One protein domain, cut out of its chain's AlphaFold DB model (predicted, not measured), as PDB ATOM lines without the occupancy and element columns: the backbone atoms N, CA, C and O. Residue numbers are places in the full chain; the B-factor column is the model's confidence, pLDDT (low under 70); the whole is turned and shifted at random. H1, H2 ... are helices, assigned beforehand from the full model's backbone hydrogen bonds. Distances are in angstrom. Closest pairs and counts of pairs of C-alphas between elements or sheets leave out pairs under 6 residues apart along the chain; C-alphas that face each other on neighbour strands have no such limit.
ATOM      1  N   ARG A   8     226.069 201.147 224.690       68.81
ATOM      2  CA  ARG A   8     227.002 201.984 223.928       68.81
ATOM      3  C   ARG A   8     227.776 201.232 222.847       68.81
ATOM      4  O   ARG A   8     228.188 201.876 221.897       68.81
ATOM      5  N   ASP A   9     227.923 199.919 222.977       75.31
ATOM      6  CA  ASP A   9     228.596 199.070 221.990       75.31
ATOM      7  C   ASP A   9     227.597 198.548 220.941       75.31
ATOM      8  O   ASP A   9     227.888 197.620 220.186       75.31
ATOM      9  N   LEU A  10     226.383 199.110 220.911       75.12
ATOM     10  CA  LEU A  10     225.385 198.760 219.917       75.12
ATOM     11  C   LEU A  10     225.845 199.275 218.542       75.12
ATOM     12  O   LEU A  10     226.191 200.450 218.435       75.12
ATOM     13  N   PRO A  11     225.818 198.434 217.495       78.50
ATOM     14  CA  PRO A  11     226.202 198.851 216.155       78.50
ATOM     15  C   PRO A  11     225.428 200.081 215.669       78.50
ATOM     16  O   PRO A  11     224.207 200.157 215.835       78.50
ATOM     17  N   ASP A  12     226.119 200.986 214.974       73.62
ATOM     18  CA  ASP A  12     225.560 202.269 214.522       73.62
ATOM     19  C   ASP A  12     224.330 202.126 213.604       73.62
ATOM     20  O   ASP A  12     223.501 203.033 213.520       73.62
ATOM     21  N   HIS A  13     224.147 200.968 212.959       82.75
ATOM     22  CA  HIS A  13     222.989 200.697 212.099       82.75
ATOM     23  C   HIS A  13     221.652 200.620 212.855       82.75
ATOM     24  O   HIS A  13     220.598 200.788 212.246       82.75
ATOM     25  N   PHE A  14     221.664 200.394 214.175       71.94
ATOM     26  CA  PHE A  14     220.451 200.434 215.000       71.94
ATOM     27  C   PHE A  14     220.042 201.859 215.405       71.94
ATOM     28  O   PHE A  14     218.962 202.057 215.975       71.94
ATOM     29  N   GLY A  15     220.872 202.855 215.087       80.44
ATOM     30  CA  GLY A  15     220.681 204.241 215.484       80.44
ATOM     31  C   GLY A  15     221.076 204.503 216.944       80.44
ATOM     32  O   GLY A  15     221.715 203.673 217.591       80.44
ATOM     33  N   PRO A  16     220.711 205.676 217.495       83.56
ATOM     34  CA  PRO A  16     221.158 206.088 218.822       83.56
ATOM     35  C   PRO A  16     220.779 205.081 219.917       83.56
ATOM     36  O   PRO A  16     219.606 204.733 220.075       83.56
ATOM     37  N   TYR A  17     221.754 204.690 220.745       77.50
ATOM     38  CA  TYR A  17     221.571 203.715 221.831       77.50
ATOM     39  C   TYR A  17     220.426 204.069 222.801       77.50
ATOM     40  O   TYR A  17     219.777 203.190 223.372       77.50
ATOM     41  N   THR A  18     220.141 205.361 222.979       79.00
ATOM     42  CA  THR A  18     219.036 205.868 223.807       79.00
ATOM     43  C   THR A  18     217.670 205.471 223.250       79.00
ATOM     44  O   THR A  18     216.763 205.133 224.012       79.00
ATOM     45  N   THR A  19     217.518 205.448 221.926       83.56
ATOM     46  CA  THR A  19     216.295 205.026 221.236       83.56
ATOM     47  C   THR A  19     216.050 203.534 221.431       83.56
ATOM     48  O   THR A  19     214.934 203.130 221.768       83.56
ATOM     49  N   CYS A  20     217.101 202.721 221.301       80.50
ATOM     50  CA  CYS A  20     217.046 201.277 221.528       80.50
ATOM     51  C   CYS A  20     216.684 200.957 222.982       80.50
ATOM     52  O   CYS A  20     215.766 200.171 223.229       80.50
ATOM     53  N   TYR A  21     217.308 201.645 223.942       82.44
ATOM     54  CA  TYR A  21     216.973 201.517 225.359       82.44
ATOM     55  C   TYR A  21     215.517 201.924 225.657       82.44
ATOM     56  O   TYR A  21     214.786 201.199 226.333       82.44
ATOM     57  N   ASN A  22     215.046 203.046 225.107       84.12
ATOM     58  CA  ASN A  22     213.666 203.500 225.299       84.12
ATOM     59  C   ASN A  22     212.646 202.509 224.723       84.12
ATOM     60  O   ASN A  22     211.617 202.240 225.351       84.12
ATOM     61  N   ARG A  23     212.932 201.936 223.549       85.81
ATOM     62  CA  ARG A  23     212.106 200.886 222.940       85.81
ATOM     63  C   ARG A  23     212.089 199.628 223.805       85.81
ATOM     64  O   ARG A  23     211.008 199.116 224.089       85.81
ATOM     65  N   PHE A  24     213.251 199.201 224.298       82.75
ATOM     66  CA  PHE A  24     213.370 198.071 225.218       82.75
ATOM     67  C   PHE A  24     212.504 198.259 226.474       82.75
ATOM     68  O   PHE A  24     211.721 197.375 226.830       82.75
ATOM     69  N   VAL A  25     212.569 199.433 227.113       84.19
ATOM     70  CA  VAL A  25     211.765 199.745 228.310       84.19
ATOM     71  C   VAL A  25     210.268 199.754 227.999       84.19
ATOM     72  O   VAL A  25     209.479 199.227 228.787       84.19
ATOM     73  N   ARG A  26     209.856 200.316 226.856       88.62
ATOM     74  CA  ARG A  26     208.447 200.315 226.425       88.62
ATOM     75  C   ARG A  26     207.925 198.894 226.227       88.62
ATOM     76  O   ARG A  26     206.861 198.569 226.741       88.62
ATOM     77  N   TRP A  27     208.690 198.040 225.556       87.06
ATOM     78  CA  TRP A  27     208.319 196.641 225.326       87.06
ATOM     79  C   TRP A  27     208.285 195.817 226.607       87.06
ATOM     80  O   TRP A  27     207.370 195.017 226.793       87.06
ATOM     81  N   ARG A  28     209.218 196.069 227.533       83.56
ATOM     82  CA  ARG A  28     209.187 195.478 228.876       83.56
ATOM     83  C   ARG A  28     207.910 195.849 229.623       83.56
ATOM     84  O   ARG A  28     207.267 194.967 230.178       83.56
ATOM     85  N   ARG A  29     207.530 197.131 229.631       84.00
ATOM     86  CA  ARG A  29     206.299 197.595 230.299       84.00
ATOM     87  C   ARG A  29     205.032 197.060 229.634       84.00
ATOM     88  O   ARG A  29     204.072 196.770 230.327       84.00
ATOM     89  N   ALA A  30     205.047 196.910 228.313       87.06
ATOM     90  CA  ALA A  30     203.934 196.368 227.543       87.06
ATOM     91  C   ALA A  30     203.837 194.827 227.583       87.06
ATOM     92  O   ALA A  30     202.938 194.266 226.963       87.06
ATOM     93  N   GLY A  31     204.759 194.132 228.264       86.69
ATOM     94  CA  GLY A  31     204.759 192.667 228.351       86.69
ATOM     95  C   GLY A  31     205.084 191.950 227.033       86.69
ATOM     96  O   GLY A  31     204.851 190.752 226.910       86.69
ATOM     97  N   VAL A  32     205.637 192.662 226.046       84.19
ATOM     98  CA  VAL A  32     205.935 192.125 224.705       84.19
ATOM     99  C   VAL A  32     206.959 190.993 224.772       84.19
ATOM    100  O   VAL A  32     206.823 190.002 224.065       84.19
ATOM    101  N   TRP A  33     207.939 191.098 225.673       81.75
ATOM    102  CA  TRP A  33     208.954 190.061 225.870       81.75
ATOM    103  C   TRP A  33     208.367 188.710 226.282       81.75
ATOM    104  O   TRP A  33     208.836 187.694 225.789       81.75
ATOM    105  N   GLY A  34     207.321 188.696 227.116       81.25
ATOM    106  CA  GLY A  34     206.645 187.453 227.496       81.25
ATOM    107  C   GLY A  34     206.018 186.767 226.287       81.25
ATOM    108  O   GLY A  34     206.251 185.592 226.059       81.25
ATOM    109  N   ARG A  35     205.340 187.539 225.428       83.75
ATOM    110  CA  ARG A  35     204.721 187.013 224.200       83.75
ATOM    111  C   ARG A  35     205.742 186.465 223.208       83.75
ATOM    112  O   ARG A  35     205.477 185.462 222.563       83.75
ATOM    113  N   ILE A  36     206.889 187.133 223.070       82.56
ATOM    114  CA  ILE A  36     207.976 186.663 222.200       82.56
ATOM    115  C   ILE A  36     208.536 185.345 222.739       82.56
ATOM    116  O   ILE A  36     208.709 184.408 221.970       82.56
ATOM    117  N   ILE A  37     208.789 185.262 224.048       80.75
ATOM    118  CA  ILE A  37     209.307 184.046 224.683       80.75
ATOM    119  C   ILE A  37     208.301 182.900 224.560       80.75
ATOM    120  O   ILE A  37     208.700 181.816 224.157       80.75
ATOM    121  N   ASP A  38     207.016 183.141 224.821       79.62
ATOM    122  CA  ASP A  38     205.967 182.123 224.693       79.62
ATOM    123  C   ASP A  38     205.829 181.633 223.245       79.62
ATOM    124  O   ASP A  38     205.724 180.432 222.999       79.62
ATOM    125  N   ALA A  39     205.887 182.543 222.265       80.19
ATOM    126  CA  ALA A  39     205.848 182.178 220.851       80.19
ATOM    127  C   ALA A  39     207.072 181.342 220.440       80.19
ATOM    128  O   ALA A  39     206.931 180.357 219.716       80.19
ATOM    129  N   LEU A  40     208.262 181.695 220.935       74.44
ATOM    130  CA  LEU A  40     209.487 180.929 220.701       74.44
ATOM    131  C   LEU A  40     209.451 179.561 221.395       74.44
ATOM    132  O   LEU A  40     209.853 178.571 220.792       74.44
ATOM    133  N   ALA A  41     208.929 179.489 222.620       72.56
ATOM    134  CA  ALA A  41     208.758 178.249 223.374       72.56
ATOM    135  C   ALA A  41     207.706 177.319 222.751       72.56
ATOM    136  O   ALA A  41     207.786 176.108 222.908       72.56
ATOM    137  N   THR A  42     206.726 177.876 222.035       71.44
ATOM    138  CA  THR A  42     205.727 177.097 221.291       71.44
ATOM    139  C   THR A  42     206.295 176.577 219.967       71.44
ATOM    140  O   THR A  42     205.953 175.482 219.536       71.44
ATOM    141  N   ALA A  43     207.168 177.351 219.314       68.69
ATOM    142  CA  ALA A  43     207.824 176.954 218.067       68.69
ATOM    143  C   ALA A  43     208.950 175.923 218.278       68.69
ATOM    144  O   ALA A  43     209.208 175.107 217.396       68.69
ATOM    145  N   HIS A  44     209.612 175.955 219.436       61.06
ATOM    146  CA  HIS A  44     210.594 174.963 219.865       61.06
ATOM    147  C   HIS A  44     210.000 174.115 220.989       61.06
ATOM    148  O   HIS A  44     210.081 174.499 222.152       61.06
ATOM    149  N   ASP A  45     209.405 172.981 220.614       56.47
ATOM    150  CA  ASP A  45     208.755 172.006 221.495       56.47
ATOM    151  C   ASP A  45     209.582 171.760 222.776       56.47
ATOM    152  O   ASP A  45     210.620 171.097 222.769       56.47
ATOM    153  N   ALA A  46     209.145 172.410 223.857       58.03
ATOM    154  CA  ALA A  46     209.598 172.259 225.234       58.03
ATOM    155  C   ALA A  46     211.122 172.177 225.473       58.03
ATOM    156  O   ALA A  46     211.618 171.215 226.054       58.03
ATOM    157  N   ALA A  47     211.853 173.255 225.191       50.56
ATOM    158  CA  ALA A  47     212.993 173.631 226.031       50.56
ATOM    159  C   ALA A  47     213.281 175.126 225.885       50.56
ATOM    160  O   ALA A  47     214.008 175.552 224.989       50.56
ATOM    161  N   VAL A  48     212.770 175.945 226.810       53.34
ATOM    162  CA  VAL A  48     213.398 177.244 227.091       53.34
ATOM    163  C   VAL A  48     214.759 176.936 227.716       53.34
ATOM    164  O   VAL A  48     214.935 176.949 228.932       53.34
ATOM    165  N   GLN A  49     215.721 176.574 226.872       51.47
ATOM    166  CA  GLN A  49     217.095 176.356 227.271       51.47
ATOM    167  C   GLN A  49     217.688 177.747 227.511       51.47
ATOM    168  O   GLN A  49     218.118 178.434 226.585       51.47
ATOM    169  N   MET A  50     217.654 178.210 228.762       57.12
ATOM    170  CA  MET A  50     218.444 179.366 229.187       57.12
ATOM    171  C   MET A  50     219.919 178.967 229.124       57.12
ATOM    172  O   MET A  50     220.472 178.471 230.101       57.12
ATOM    173  N   ILE A  51     220.537 179.141 227.953       58.53
ATOM    174  CA  ILE A  51     221.942 178.778 227.738       58.53
ATOM    175  C   ILE A  51     222.887 179.748 228.465       58.53
ATOM    176  O   ILE A  51     223.971 179.326 228.829       58.53
ATOM    177  N   ASP A  52     222.455 180.961 228.838       46.28
ATOM    178  CA  ASP A  52     223.214 181.833 229.747       46.28
ATOM    179  C   ASP A  52     222.290 182.763 230.557       46.28
ATOM    180  O   ASP A  52     221.775 183.764 230.056       46.28
ATOM    181  N   THR A  53     222.087 182.489 231.850       46.59
ATOM    182  CA  THR A  53     221.438 183.450 232.760       46.59
ATOM    183  C   THR A  53     222.439 184.520 233.207       46.59
ATOM    184  O   THR A  53     222.946 184.483 234.330       46.59
ATOM    185  N   SER A  54     222.747 185.510 232.368       52.00
ATOM    186  CA  SER A  54     223.524 186.674 232.816       52.00
ATOM    187  C   SER A  54     222.596 187.727 233.437       52.00
ATOM    188  O   SER A  54     222.077 188.614 232.757       52.00
ATOM    189  N   ILE A  55     222.372 187.650 234.752       51.59
ATOM    190  CA  ILE A  55     221.709 188.723 235.507       51.59
ATOM    191  C   ILE A  55     222.699 189.890 235.639       51.59
ATOM    192  O   ILE A  55     223.596 189.876 236.483       51.59
ATOM    193  N   VAL A  56     222.542 190.929 234.816       51.12
ATOM    194  CA  VAL A  56     223.330 192.163 234.943       51.12
ATOM    195  C   VAL A  56     222.780 192.983 236.112       51.12
ATOM    196  O   VAL A  56     221.736 193.629 236.010       51.12
ATOM    197  N   ARG A  57     223.483 192.967 237.250       48.09
ATOM    198  CA  ARG A  57     223.181 193.868 238.373       48.09
ATOM    199  C   ARG A  57     223.483 195.307 237.955       48.09
ATOM    200  O   ARG A  57     224.634 195.658 237.705       48.09
ATOM    201  N   VAL A  58     222.447 196.142 237.893       48.22
ATOM    202  CA  VAL A  58     222.593 197.586 237.674       48.22
ATOM    203  C   VAL A  58     223.374 198.182 238.846       48.22
ATOM    204  O   VAL A  58     223.103 197.879 240.008       48.22
ATOM    205  N   HIS A  59     224.371 199.009 238.535       52.44
ATOM    206  CA  HIS A  59     225.148 199.732 239.536       52.44
ATOM    207  C   HIS A  59     224.206 200.594 240.392       52.44
ATOM    208  O   HIS A  59     223.283 201.200 239.856       52.44
ATOM    209  N   GLN A  60     224.427 200.677 241.706       55.69
ATOM    210  CA  GLN A  60     223.534 201.383 242.642       55.69
ATOM    211  C   GLN A  60     223.232 202.842 242.243       55.69
ATOM    212  O   GLN A  60     222.167 203.358 242.559       55.69
TER     213      GLN A  60
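Overview. This is residues 8 to 60 of the 89 residues of an uncharacterized protein of Bradyrhizobium sp. AC87j1 (UniProt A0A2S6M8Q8). Two helices, H1 and H2, meet near their ends at a corner and make a wide V or L, with a tight link at the bend. From the far end of H2 a long tail, residues 44 to 60, folds back at a distance from the helices, and residues 50 to 60 of it stick out free. The printed part has 53 residues with two named helices, H1 then H2, and no named strand; the class is all helix, though the named helices hold 25 of the 53 residues, under half. It is loose, with a radius of gyration of the C-alphas of 14.2 A, and elongated, spanning 36 by 23 by 22 A.

Arrangement. The longest helix is H1, residues 17 to 29. H2, residues 32 to 43, is close to H1 but not clearly touching it, with 1 pair of C-alphas within 8 A. The closest C-alphas of the two are those of Trp 27 and Trp 33, 6.6 A apart. Their lines are about perpendicular, at 75 degrees, and their centres are 18.2 A apart. In both H1 and H2 every O i to N i+4 pair is within hydrogen-bond range. Residues 25 to 31, of which 25 to 29 belong to H1, stand free, as do residues 42 to 47 and 50 to 60.

Along the chain. H1 runs 18.5 A from C-alpha 17 at (221.571, 203.715, 221.831) to C-alpha 29. H2 runs 16.7 A from C-alpha 32 to C-alpha 43 at (207.824, 176.954, 218.067).

Size, cuts and confidence. The two C-alphas farthest apart are those of Asp 45 and Gln 60, at 39.1 A. The printed part has no cut, and the link from H1 to H2 is tight. Mean pLDDT of the printed part is 71.4; residue 8 and residues 43 to 60 are under 70.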